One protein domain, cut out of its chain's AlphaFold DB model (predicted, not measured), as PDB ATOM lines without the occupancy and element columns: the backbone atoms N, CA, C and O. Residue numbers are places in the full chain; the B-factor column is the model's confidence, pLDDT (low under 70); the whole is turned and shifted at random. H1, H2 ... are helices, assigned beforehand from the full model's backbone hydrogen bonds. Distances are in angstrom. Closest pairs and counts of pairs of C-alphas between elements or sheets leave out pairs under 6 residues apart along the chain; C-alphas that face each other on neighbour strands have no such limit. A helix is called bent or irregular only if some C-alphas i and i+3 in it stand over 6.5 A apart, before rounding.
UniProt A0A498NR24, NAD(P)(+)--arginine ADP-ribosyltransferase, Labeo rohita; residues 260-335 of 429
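This is residues 260 to 335 of the 429 residues of the protein "NAD(P)(+)--arginine ADP-ribosyltransferase" of Labeo rohita (UniProt A0A498NR24). Two helices, H2 and H3, pack crosswise as a small core, and from the end of H2 at Ser 282 two limbs spread: H1 comes in along one, touching no helix, and H4 leaves along the other. H4 turns a corner after H3, and its far part, with H5 at the tip, sticks out as a free arm, residues 323 to 335. The printed part has 76 residues with five named helices, H1 to H5 in that order, and no named strand; the class is all helix. It is compact by its radius of gyration of the C-alphas, 13.1 A, and spans 36 by 28 by 22 A.

Begin at C-alpha 260 at (-0.059, -46.974, 52.125), where H1 starts; it runs through residues 260 to 275, 19.6 A long, with a kink of 44 degrees near residue 267. H1 is irregular: C-alphas 269 and 272 are 7.2 A apart. Next find C-alpha 282 at (-0.641, -38.976, 27.099), where H2 begins, residues 282 to 293, 16.2 A long. H3 follows as residues 303 to 312, 14.4 A long. H4, residues 315 to 327, is 19.1 A long and irregular, with C-alphas 316 and 319 7.1 A apart. H5, residues 329 to 333, is 6.2 A long and ends at C-alpha 333 at (-15.838, -46.484, 45.924).

Start at H1, which is close to H2 but not clearly touching it; their closest C-alphas, those of Glu 275 and Ala 284, are 6.8 A apart. Their lines stand at a steep tilt of 69 degrees, only just short of about perpendicular, and they run opposite ways. H2 and H3 touch at a steep tilt of 53 degrees, opposite ways; look at Gly 290 and Ile 307, their closest C-alphas, 4.8 A apart. H3 and H4 touch only at the corner by their link, about perpendicular at 87 degrees; their closest C-alphas, those of Tyr 312 and Tyr 318, are 5.5 A apart. H4 touches H2 with residues 316 to 317 alone, and Ser 282 and Arg 316 are the closest C-alphas at 5.4 A. H4 and H5 meet only through their link. H1 is apart from H3, H4 and H5. Every O i to N i+4 pair is within hydrogen-bond range in H3 and H5, against 9 of 12 in H1, 7 of 8 in H2 and 7 of 9 in H4.

The C-alphas farthest apart are those of Gln 296 and Asp 334, at 36.0 A. The printed part has no cut. The links from H3 to H4 and from H4 to H5 are tight, those from H1 to H2 and from H2 to H3 are short, and no link is long. The mean pLDDT of the printed part is 82.2; look for values under 70 at residues 299 to 300 and 318 to 319.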
ATOM      1  N   THR A 260      -1.054 -47.554  53.043       77.94
ATOM      2  CA  THR A 260      -0.059 -46.974  52.125       77.94
ATOM      3  C   THR A 260       0.845 -48.020  51.475       77.94
ATOM      4  O   THR A 260       1.036 -47.995  50.264       77.94
ATOM      5  N   GLU A 261       1.356 -48.986  52.244       79.31
ATOM      6  CA  GLU A 261       2.235 -50.046  51.723       79.31
ATOM      7  C   GLU A 261       1.520 -50.949  50.710       79.31
ATOM      8  O   GLU A 261       2.082 -51.314  49.676       79.31
ATOM      9  N   LYS A 262       0.250 -51.273  50.975       81.69
ATOM     10  CA  LYS A 262      -0.571 -52.104  50.090       81.69
ATOM     11  C   LYS A 262      -0.903 -51.367  48.792       81.69
ATOM     12  O   LYS A 262      -0.828 -51.969  47.723       81.69
ATOM     13  N   MET A 263      -1.214 -50.071  48.875       82.88
ATOM     14  CA  MET A 263      -1.434 -49.240  47.690       82.88
ATOM     15  C   MET A 263      -0.144 -49.089  46.874       82.88
ATOM     16  O   MET A 263      -0.165 -49.276  45.661       82.88
ATOM     17  N   LEU A 264       0.998 -48.850  47.527       80.75
ATOM     18  CA  LEU A 264       2.299 -48.774  46.861       80.75
ATOM     19  C   LEU A 264       2.626 -50.068  46.102       80.75
ATOM     20  O   LEU A 264       3.059 -50.013  44.951       80.75
ATOM     21  N   HIS A 265       2.367 -51.228  46.712       82.62
ATOM     22  CA  HIS A 265       2.529 -52.520  46.050       82.62
ATOM     23  C   HIS A 265       1.634 -52.642  44.807       82.62
ATOM     24  O   HIS A 265       2.102 -53.079  43.755       82.62
ATOM     25  N   LEU A 266       0.360 -52.237  44.885       83.44
ATOM     26  CA  LEU A 266      -0.562 -52.263  43.740       83.44
ATOM     27  C   LEU A 266      -0.139 -51.315  42.616       83.44
ATOM     28  O   LEU A 266      -0.152 -51.717  41.455       83.44
ATOM     29  N   VAL A 267       0.310 -50.101  42.946       84.19
ATOM     30  CA  VAL A 267       0.857 -49.158  41.957       84.19
ATOM     31  C   VAL A 267       2.036 -49.788  41.222       84.19
ATOM     32  O   VAL A 267       2.086 -49.763  39.996       84.19
ATOM     33  N   GLN A 268       2.968 -50.400  41.954       81.31
ATOM     34  CA  GLN A 268       4.180 -50.981  41.374       81.31
ATOM     35  C   GLN A 268       3.928 -52.259  40.563       81.31
ATOM     36  O   GLN A 268       4.658 -52.526  39.608       81.31
ATOM     37  N   THR A 269       2.936 -53.068  40.942       81.94
ATOM     38  CA  THR A 269       2.721 -54.400  40.348       81.94
ATOM     39  C   THR A 269       1.594 -54.452  39.319       81.94
ATOM     40  O   THR A 269       1.648 -55.302  38.425       81.94
ATOM     41  N   VAL A 270       0.615 -53.547  39.414       85.69
ATOM     42  CA  VAL A 270      -0.613 -53.550  38.609       85.69
ATOM     43  C   VAL A 270      -0.794 -52.216  37.885       85.69
ATOM     44  O   VAL A 270      -0.557 -52.160  36.679       85.69
ATOM     45  N   TYR A 271      -1.133 -51.137  38.600       88.06
ATOM     46  CA  TYR A 271      -1.666 -49.921  37.969       88.06
ATOM     47  C   TYR A 271      -0.671 -49.239  37.036       88.06
ATOM     48  O   TYR A 271      -0.997 -48.999  35.878       88.06
ATOM     49  N   LEU A 272       0.578 -49.040  37.466       88.19
ATOM     50  CA  LEU A 272       1.564 -48.375  36.614       88.19
ATOM     51  C   LEU A 272       1.866 -49.189  35.347       88.19
ATOM     52  O   LEU A 272       2.147 -48.632  34.290       88.19
ATOM     53  N   ARG A 273       1.797 -50.524  35.420       89.00
ATOM     54  CA  ARG A 273       1.965 -51.379  34.236       89.00
ATOM     55  C   ARG A 273       0.788 -51.216  33.271       89.00
ATOM     56  O   ARG A 273       1.015 -51.176  32.064       89.00
ATOM     57  N   GLU A 274      -0.435 -51.148  33.785       90.31
ATOM     58  CA  GLU A 274      -1.649 -50.959  32.983       90.31
ATOM     59  C   GLU A 274      -1.684 -49.572  32.330       90.31
ATOM     60  O   GLU A 274      -1.905 -49.472  31.124       90.31
ATOM     61  N   GLU A 275      -1.365 -48.514  33.074       90.12
ATOM     62  CA  GLU A 275      -1.324 -47.132  32.573       90.12
ATOM     63  C   GLU A 275      -0.258 -46.937  31.475       90.12
ATOM     64  O   GLU A 275      -0.448 -46.164  30.532       90.12
ATOM     65  N   LEU A 276       0.848 -47.690  31.553       92.06
ATOM     66  CA  LEU A 276       1.920 -47.706  30.550       92.06
ATOM     67  C   LEU A 276       1.691 -48.706  29.402       92.06
ATOM     68  O   LEU A 276       2.500 -48.758  28.473       92.06
ATOM     69  N   SER A 277       0.615 -49.500  29.436       93.38
ATOM     70  CA  SER A 277       0.365 -50.563  28.449       93.38
ATOM     71  C   SER A 277       0.056 -50.039  27.044       93.38
ATOM     72  O   SER A 277       0.315 -50.738  26.064       93.38
ATOM     73  N   ASN A 278      -0.453 -48.807  26.939       93.50
ATOM     74  CA  ASN A 278      -0.628 -48.088  25.682       93.50
ATOM     75  C   ASN A 278       0.479 -47.026  25.528       93.50
ATOM     76  O   ASN A 278       0.338 -45.931  26.075       93.50
ATOM     77  N   PRO A 279       1.546 -47.280  24.741       91.06
ATOM     78  CA  PRO A 279       2.677 -46.358  24.614       91.06
ATOM     79  C   PRO A 279       2.338 -45.020  23.945       91.06
ATOM     80  O   PRO A 279       3.166 -44.113  23.962       91.06
ATOM     81  N   GLN A 280       1.164 -44.913  23.316       92.50
ATOM     82  CA  GLN A 280       0.682 -43.691  22.672       92.50
ATOM     83  C   GLN A 280      -0.212 -42.849  23.596       92.50
ATOM     84  O   GLN A 280      -0.673 -41.788  23.181       92.50
ATOM     85  N   SER A 281      -0.495 -43.302  24.825       93.69
ATOM     86  CA  SER A 281      -1.287 -42.518  25.773       93.69
ATOM     87  C   SER A 281      -0.508 -41.290  26.253       93.69
ATOM     88  O   SER A 281       0.716 -41.334  26.415       93.69
ATOM     89  N   SER A 282      -1.223 -40.197  26.531       91.31
ATOM     90  CA  SER A 282      -0.641 -38.976  27.099       91.31
ATOM     91  C   SER A 282       0.195 -39.264  28.348       91.31
ATOM     92  O   SER A 282       1.303 -38.748  28.485       91.31
ATOM     93  N   PHE A 283      -0.304 -40.151  29.216       93.12
ATOM     94  CA  PHE A 283       0.391 -40.588  30.422       93.12
ATOM     95  C   PHE A 283       1.678 -41.360  30.111       93.12
ATOM     96  O   PHE A 283       2.725 -41.028  30.657       93.12
ATOM     97  N   ALA A 284       1.647 -42.350  29.211       93.81
ATOM     98  CA  ALA A 284       2.825 -43.160  28.899       93.81
ATOM     99  C   ALA A 284       3.948 -42.339  28.252       93.81
ATOM    100  O   ALA A 284       5.126 -42.541  28.560       93.81
ATOM    101  N   ILE A 285       3.589 -41.380  27.395       91.56
ATOM    102  CA  ILE A 285       4.552 -40.464  26.784       91.56
ATOM    103  C   ILE A 285       5.149 -39.533  27.853       91.56
ATOM    104  O   ILE A 285       6.373 -39.434  27.952       91.56
ATOM    105  N   ALA A 286       4.320 -38.911  28.701       91.38
ATOM    106  CA  ALA A 286       4.800 -38.041  29.779       91.38
ATOM    107  C   ALA A 286       5.666 -38.798  30.801       91.38
ATOM    108  O   ALA A 286       6.693 -38.289  31.249       91.38
ATOM    109  N   TRP A 287       5.304 -40.039  31.133       94.12
ATOM    110  CA  TRP A 287       6.075 -40.897  32.033       94.12
ATOM    111  C   TRP A 287       7.451 -41.231  31.460       94.12
ATOM    112  O   TRP A 287       8.456 -41.162  32.170       94.12
ATOM    113  N   LYS A 288       7.524 -41.537  30.158       94.44
ATOM    114  CA  LYS A 288       8.795 -41.747  29.455       94.44
ATOM    115  C   LYS A 288       9.675 -40.501  29.506       94.44
ATOM    116  O   LYS A 288      10.867 -40.619  29.783       94.44
ATOM    117  N   ASP A 289       9.100 -39.321  29.302       90.38
ATOM    118  CA  ASP A 289       9.836 -38.062  29.417       90.38
ATOM    119  C   ASP A 289      10.323 -37.839  30.858       90.38
ATOM    120  O   ASP A 289      11.488 -37.490  31.067       90.38
ATOM    121  N   GLY A 290       9.490 -38.139  31.856       90.56
ATOM    122  CA  GLY A 290       9.846 -38.053  33.272       90.56
ATOM    123  C   GLY A 290      10.998 -38.976  33.674       90.56
ATOM    124  O   GLY A 290      11.843 -38.572  34.465       90.56
ATOM    125  N   ILE A 291      11.129 -40.169  33.082       91.75
ATOM    126  CA  ILE A 291      12.279 -41.062  33.334       91.75
ATOM    127  C   ILE A 291      13.622 -40.377  33.024       91.75
ATOM    128  O   ILE A 291      14.621 -40.671  33.690       91.75
ATOM    129  N   HIS A 292      13.648 -39.488  32.026       89.19
ATOM    130  CA  HIS A 292      14.854 -38.796  31.571       89.19
ATOM    131  C   HIS A 292      15.047 -37.416  32.210       89.19
ATOM    132  O   HIS A 292      16.189 -37.007  32.415       89.19
ATOM    133  N   HIS A 293      13.956 -36.711  32.521       87.50
ATOM    134  CA  HIS A 293      13.994 -35.298  32.910       87.50
ATOM    135  C   HIS A 293      13.611 -35.034  34.369       87.50
ATOM    136  O   HIS A 293      13.849 -33.930  34.865       87.50
ATOM    137  N   ALA A 294      13.032 -36.011  35.076       83.25
ATOM    138  CA  ALA A 294      12.738 -35.849  36.492       83.25
ATOM    139  C   ALA A 294      14.031 -35.602  37.276       83.25
ATOM    140  O   ALA A 294      15.063 -36.244  37.055       83.25
ATOM    141  N   LYS A 295      13.959 -34.663  38.221       82.31
ATOM    142  CA  LYS A 295      15.064 -34.390  39.139       82.31
ATOM    143  C   LYS A 295      15.379 -35.643  39.956       82.31
ATOM    144  O   LYS A 295      14.506 -36.481  40.185       82.31
ATOM    145  N   GLN A 296      16.627 -35.752  40.407       80.38
ATOM    146  CA  GLN A 296      16.990 -36.796  41.361       80.38
ATOM    147  C   GLN A 296      16.117 -36.658  42.618       80.38
ATOM    148  O   GLN A 296      15.821 -35.528  43.016       80.38
ATOM    149  N   PRO A 297      15.669 -37.772  43.216       78.62
ATOM    150  CA  PRO A 297      14.915 -37.711  44.454       78.62
ATOM    151  C   PRO A 297      15.789 -37.107  45.558       78.62
ATOM    152  O   PRO A 297      16.906 -37.565  45.797       78.62
ATOM    153  N   GLU A 298      15.267 -36.075  46.210       73.81
ATOM    154  CA  GLU A 298      15.768 -35.555  47.481       73.81
ATOM    155  C   GLU A 298      14.862 -36.091  48.606       73.81
ATOM    156  O   GLU A 298      13.727 -36.509  48.352       73.81
ATOM    157  N   ASP A 299      15.363 -36.112  49.844       69.81
ATOM    158  CA  ASP A 299      14.649 -36.625  51.024       69.81
ATOM    159  C   ASP A 299      14.216 -38.110  50.915       69.81
ATOM    160  O   ASP A 299      14.870 -38.926  50.266       69.81
ATOM    161  N   ASN A 300      13.122 -38.497  51.587       69.56
ATOM    162  CA  ASN A 300      12.568 -39.861  51.620       69.56
ATOM    163  C   ASN A 300      11.772 -40.240  50.347       69.56
ATOM    164  O   ASN A 300      10.896 -41.106  50.396       69.56
ATOM    165  N   LEU A 301      12.027 -39.585  49.210       74.25
ATOM    166  CA  LEU A 301      11.328 -39.845  47.951       74.25
ATOM    167  C   LEU A 301      12.030 -40.936  47.132       74.25
ATOM    168  O   LEU A 301      13.251 -41.064  47.114       74.25
ATOM    169  N   THR A 302      11.247 -41.723  46.396       82.00
ATOM    170  CA  THR A 302      11.791 -42.672  45.406       82.00
ATOM    171  C   THR A 302      11.836 -42.041  44.016       82.00
ATOM    172  O   THR A 302      11.128 -41.075  43.739       82.00
ATOM    173  N   LYS A 303      12.594 -42.641  43.090       83.00
ATOM    174  CA  LYS A 303      12.642 -42.203  41.684       83.00
ATOM    175  C   LYS A 303      11.249 -42.096  41.043       83.00
ATOM    176  O   LYS A 303      10.998 -41.159  40.294       83.00
ATOM    177  N   ASN A 304      10.333 -43.009  41.371       83.06
ATOM    178  CA  ASN A 304       8.964 -42.959  40.851       83.06
ATOM    179  C   ASN A 304       8.172 -41.765  41.396       83.06
ATOM    180  O   ASN A 304       7.330 -41.248  40.675       83.06
ATOM    181  N   HIS A 305       8.459 -41.287  42.612       83.38
ATOM    182  CA  HIS A 305       7.840 -40.062  43.125       83.38
ATOM    183  C   HIS A 305       8.297 -38.845  42.315       83.38
ATOM    184  O   HIS A 305       7.468 -38.053  41.880       83.38
ATOM    185  N   SER A 306       9.599 -38.727  42.033       80.44
ATOM    186  CA  SER A 306      10.127 -37.635  41.205       80.44
ATOM    187  C   SER A 306       9.569 -37.665  39.779       80.44
ATOM    188  O   SER A 306       9.249 -36.614  39.226       80.44
ATOM    189  N   ILE A 307       9.411 -38.861  39.197       85.75
ATOM    190  CA  ILE A 307       8.775 -39.038  37.884       85.75
ATOM    191  C   ILE A 307       7.299 -38.638  37.946       85.75
ATOM    192  O   ILE A 307       6.864 -37.864  37.105       85.75
ATOM    193  N   ALA A 308       6.543 -39.094  38.947       83.19
ATOM    194  CA  ALA A 308       5.131 -38.744  39.096       83.19
ATOM    195  C   ALA A 308       4.921 -37.225  39.235       83.19
ATOM    196  O   ALA A 308       4.032 -36.672  38.596       83.19
ATOM    197  N   ILE A 309       5.784 -36.535  39.994       79.12
ATOM    198  CA  ILE A 309       5.758 -35.068  40.113       79.12
ATOM    199  C   ILE A 309       6.019 -34.408  38.754       79.12
ATOM    200  O   ILE A 309       5.294 -33.494  38.370       79.12
ATOM    201  N   TYR A 310       7.018 -34.884  38.001       83.75
ATOM    202  CA  TYR A 310       7.292 -34.382  36.652       83.75
ATOM    203  C   TYR A 310       6.084 -34.585  35.723       83.75
ATOM    204  O   TYR A 310       5.657 -33.653  35.044       83.75
ATOM    205  N   VAL A 311       5.500 -35.783  35.735       84.25
ATOM    206  CA  VAL A 311       4.343 -36.152  34.910       84.25
ATOM    207  C   VAL A 311       3.119 -35.302  35.244       84.25
ATOM    208  O   VAL A 311       2.426 -34.870  34.331       84.25
ATOM    209  N   TYR A 312       2.876 -34.996  36.520       75.38
ATOM    210  CA  TYR A 312       1.770 -34.123  36.923       75.38
ATOM    211  C   TYR A 312       1.904 -32.704  36.354       75.38
ATOM    212  O   TYR A 312       0.905 -32.071  36.025       75.38
ATOM    213  N   THR A 313       3.134 -32.205  36.198       71.75
ATOM    214  CA  THR A 313       3.386 -30.890  35.584       71.75
ATOM    215  C   THR A 313       3.278 -30.889  34.059       71.75
ATOM    216  O   THR A 313       3.388 -29.834  33.435       71.75
ATOM    217  N   ASP A 314       3.063 -32.051  33.440       80.19
ATOM    218  CA  ASP A 314       2.932 -32.173  31.997       80.19
ATOM    219  C   ASP A 314       1.519 -31.800  31.532       80.19
ATOM    220  O   ASP A 314       0.529 -32.409  31.941       80.19
ATOM    221  N   ASN A 315       1.411 -30.834  30.616       75.81
ATOM    222  CA  ASN A 315       0.123 -30.351  30.104       75.81
ATOM    223  C   ASN A 315      -0.729 -31.445  29.435       75.81
ATOM    224  O   ASN A 315      -1.947 -31.295  29.358       75.81
ATOM    225  N   ARG A 316      -0.112 -32.535  28.952       82.81
ATOM    226  CA  ARG A 316      -0.821 -33.681  28.354       82.81
ATOM    227  C   ARG A 316      -1.557 -34.518  29.400       82.81
ATOM    228  O   ARG A 316      -2.450 -35.271  29.037       82.81
ATOM    229  N   VAL A 317      -1.154 -34.419  30.667       78.25
ATOM    230  CA  VAL A 317      -1.678 -35.225  31.778       78.25
ATOM    231  C   VAL A 317      -2.458 -34.365  32.763       78.25
ATOM    232  O   VAL A 317      -3.513 -34.787  33.219       78.25
ATOM    233  N   TYR A 318      -1.986 -33.152  33.057       69.12
ATOM    234  CA  TYR A 318      -2.529 -32.282  34.101       69.12
ATOM    235  C   TYR A 318      -4.055 -32.107  34.028       69.12
ATOM    236  O   TYR A 318      -4.747 -32.283  35.030       69.12
ATOM    237  N   ASN A 319      -4.597 -31.777  32.852       69.50
ATOM    238  CA  ASN A 319      -6.030 -31.503  32.706       69.50
ATOM    239  C   ASN A 319      -6.882 -32.768  32.863       69.50
ATOM    240  O   ASN A 319      -7.862 -32.750  33.606       69.50
ATOM    241  N   ASP A 320      -6.495 -33.856  32.195       77.25
ATOM    242  CA  ASP A 320      -7.229 -35.125  32.229       77.25
ATOM    243  C   ASP A 320      -7.180 -35.743  33.631       77.25
ATOM    244  O   ASP A 320      -8.213 -36.110  34.184       77.25
ATOM    245  N   PHE A 321      -6.003 -35.736  34.264       79.69
ATOM    246  CA  PHE A 321      -5.821 -36.212  35.632       79.69
ATOM    247  C   PHE A 321      -6.674 -35.427  36.634       79.69
ATOM    248  O   PHE A 321      -7.406 -36.023  37.420       79.69
ATOM    249  N   ASN A 322      -6.614 -34.090  36.618       73.50
ATOM    250  CA  ASN A 322      -7.374 -33.288  37.581       73.50
ATOM    251  C   ASN A 322      -8.887 -33.411  37.352       73.50
ATOM    252  O   ASN A 322      -9.649 -33.402  38.318       73.50
ATOM    253  N   LYS A 323      -9.330 -33.578  36.099       76.75
ATOM    254  CA  LYS A 323     -10.732 -33.859  35.775       76.75
ATOM    255  C   LYS A 323     -11.176 -35.198  36.368       76.75
ATOM    256  O   LYS A 323     -12.189 -35.227  37.068       76.75
ATOM    257  N   ASP A 324     -10.408 -36.262  36.156       79.56
ATOM    258  CA  ASP A 324     -10.727 -37.598  36.667       79.56
ATOM    259  C   ASP A 324     -10.696 -37.649  38.200       79.56
ATOM    260  O   ASP A 324     -11.616 -38.182  38.820       79.56
ATOM    261  N   VAL A 325      -9.706 -37.014  38.837       74.69
ATOM    262  CA  VAL A 325      -9.634 -36.909  40.303       74.69
ATOM    263  C   VAL A 325     -10.817 -36.127  40.861       74.69
ATOM    264  O   VAL A 325     -11.359 -36.535  41.882       74.69
ATOM    265  N   SER A 326     -11.254 -35.046  40.204       71.06
ATOM    266  CA  SER A 326     -12.344 -34.186  40.696       71.06
ATOM    267  C   SER A 326     -13.734 -34.834  40.680       71.06
ATOM    268  O   SER A 326     -14.604 -34.392  41.427       71.06
ATOM    269  N   ALA A 327     -13.935 -35.873  39.863       75.31
ATOM    270  CA  ALA A 327     -15.223 -36.549  39.673       75.31
ATOM    271  C   ALA A 327     -15.190 -38.060  40.002       75.31
ATOM    272  O   ALA A 327     -16.193 -38.761  39.854       75.31
ATOM    273  N   GLY A 328     -14.033 -38.587  40.413       75.75
ATOM    274  CA  GLY A 328     -13.766 -40.023  40.493       75.75
ATOM    275  C   GLY A 328     -14.248 -40.737  41.758       75.75
ATOM    276  O   GLY A 328     -14.031 -41.942  41.873       75.75
ATOM    277  N   LYS A 329     -14.891 -40.060  42.718       77.44
ATOM    278  CA  LYS A 329     -15.230 -40.645  44.032       77.44
ATOM    279  C   LYS A 329     -16.078 -41.904  43.948       77.44
ATOM    280  O   LYS A 329     -15.801 -42.867  44.658       77.44
ATOM    281  N   GLN A 330     -17.105 -41.914  43.099       76.88
ATOM    282  CA  GLN A 330     -17.968 -43.087  42.962       76.88
ATOM    283  C   GLN A 330     -17.203 -44.258  42.328       76.88
ATOM    284  O   GLN A 330     -17.221 -45.363  42.861       76.88
ATOM    285  N   THR A 331     -16.421 -43.995  41.278       78.50
ATOM    286  CA  THR A 331     -15.532 -44.986  40.649       78.50
ATOM    287  C   THR A 331     -14.520 -45.561  41.643       78.50
ATOM    288  O   THR A 331     -14.280 -46.766  41.664       78.50
ATOM    289  N   TYR A 332     -13.956 -44.716  42.513       71.25
ATOM    290  CA  TYR A 332     -13.056 -45.141  43.584       71.25
ATOM    291  C   TYR A 332     -13.769 -46.042  44.607       71.25
ATOM    292  O   TYR A 332     -13.251 -47.107  44.952       71.25
ATOM    293  N   LYS A 333     -14.988 -45.672  45.031       70.25
ATOM    294  CA  LYS A 333     -15.838 -46.484  45.924       70.25
ATOM    295  C   LYS A 333     -16.227 -47.840  45.338       70.25
ATOM    296  O   LYS A 333     -16.410 -48.787  46.103       70.25
ATOM    297  N   ASP A 334     -16.343 -47.940  44.021       75.06
ATOM    298  CA  ASP A 334     -16.723 -49.172  43.323       75.06
ATOM    299  C   ASP A 334     -15.511 -50.043  42.942       75.06
ATOM    300  O   ASP A 334     -15.668 -51.164  42.456       75.06
ATOM    301  N   SER A 335     -14.288 -49.561  43.197       70.88
ATOM    302  CA  SER A 335     -13.060 -50.296  42.906       70.88
ATOM    303  C   SER A 335     -12.863 -51.508  43.831       70.88
ATOM    304  O   SER A 335     -13.333 -51.568  44.971       70.88
TER     305      SER A 335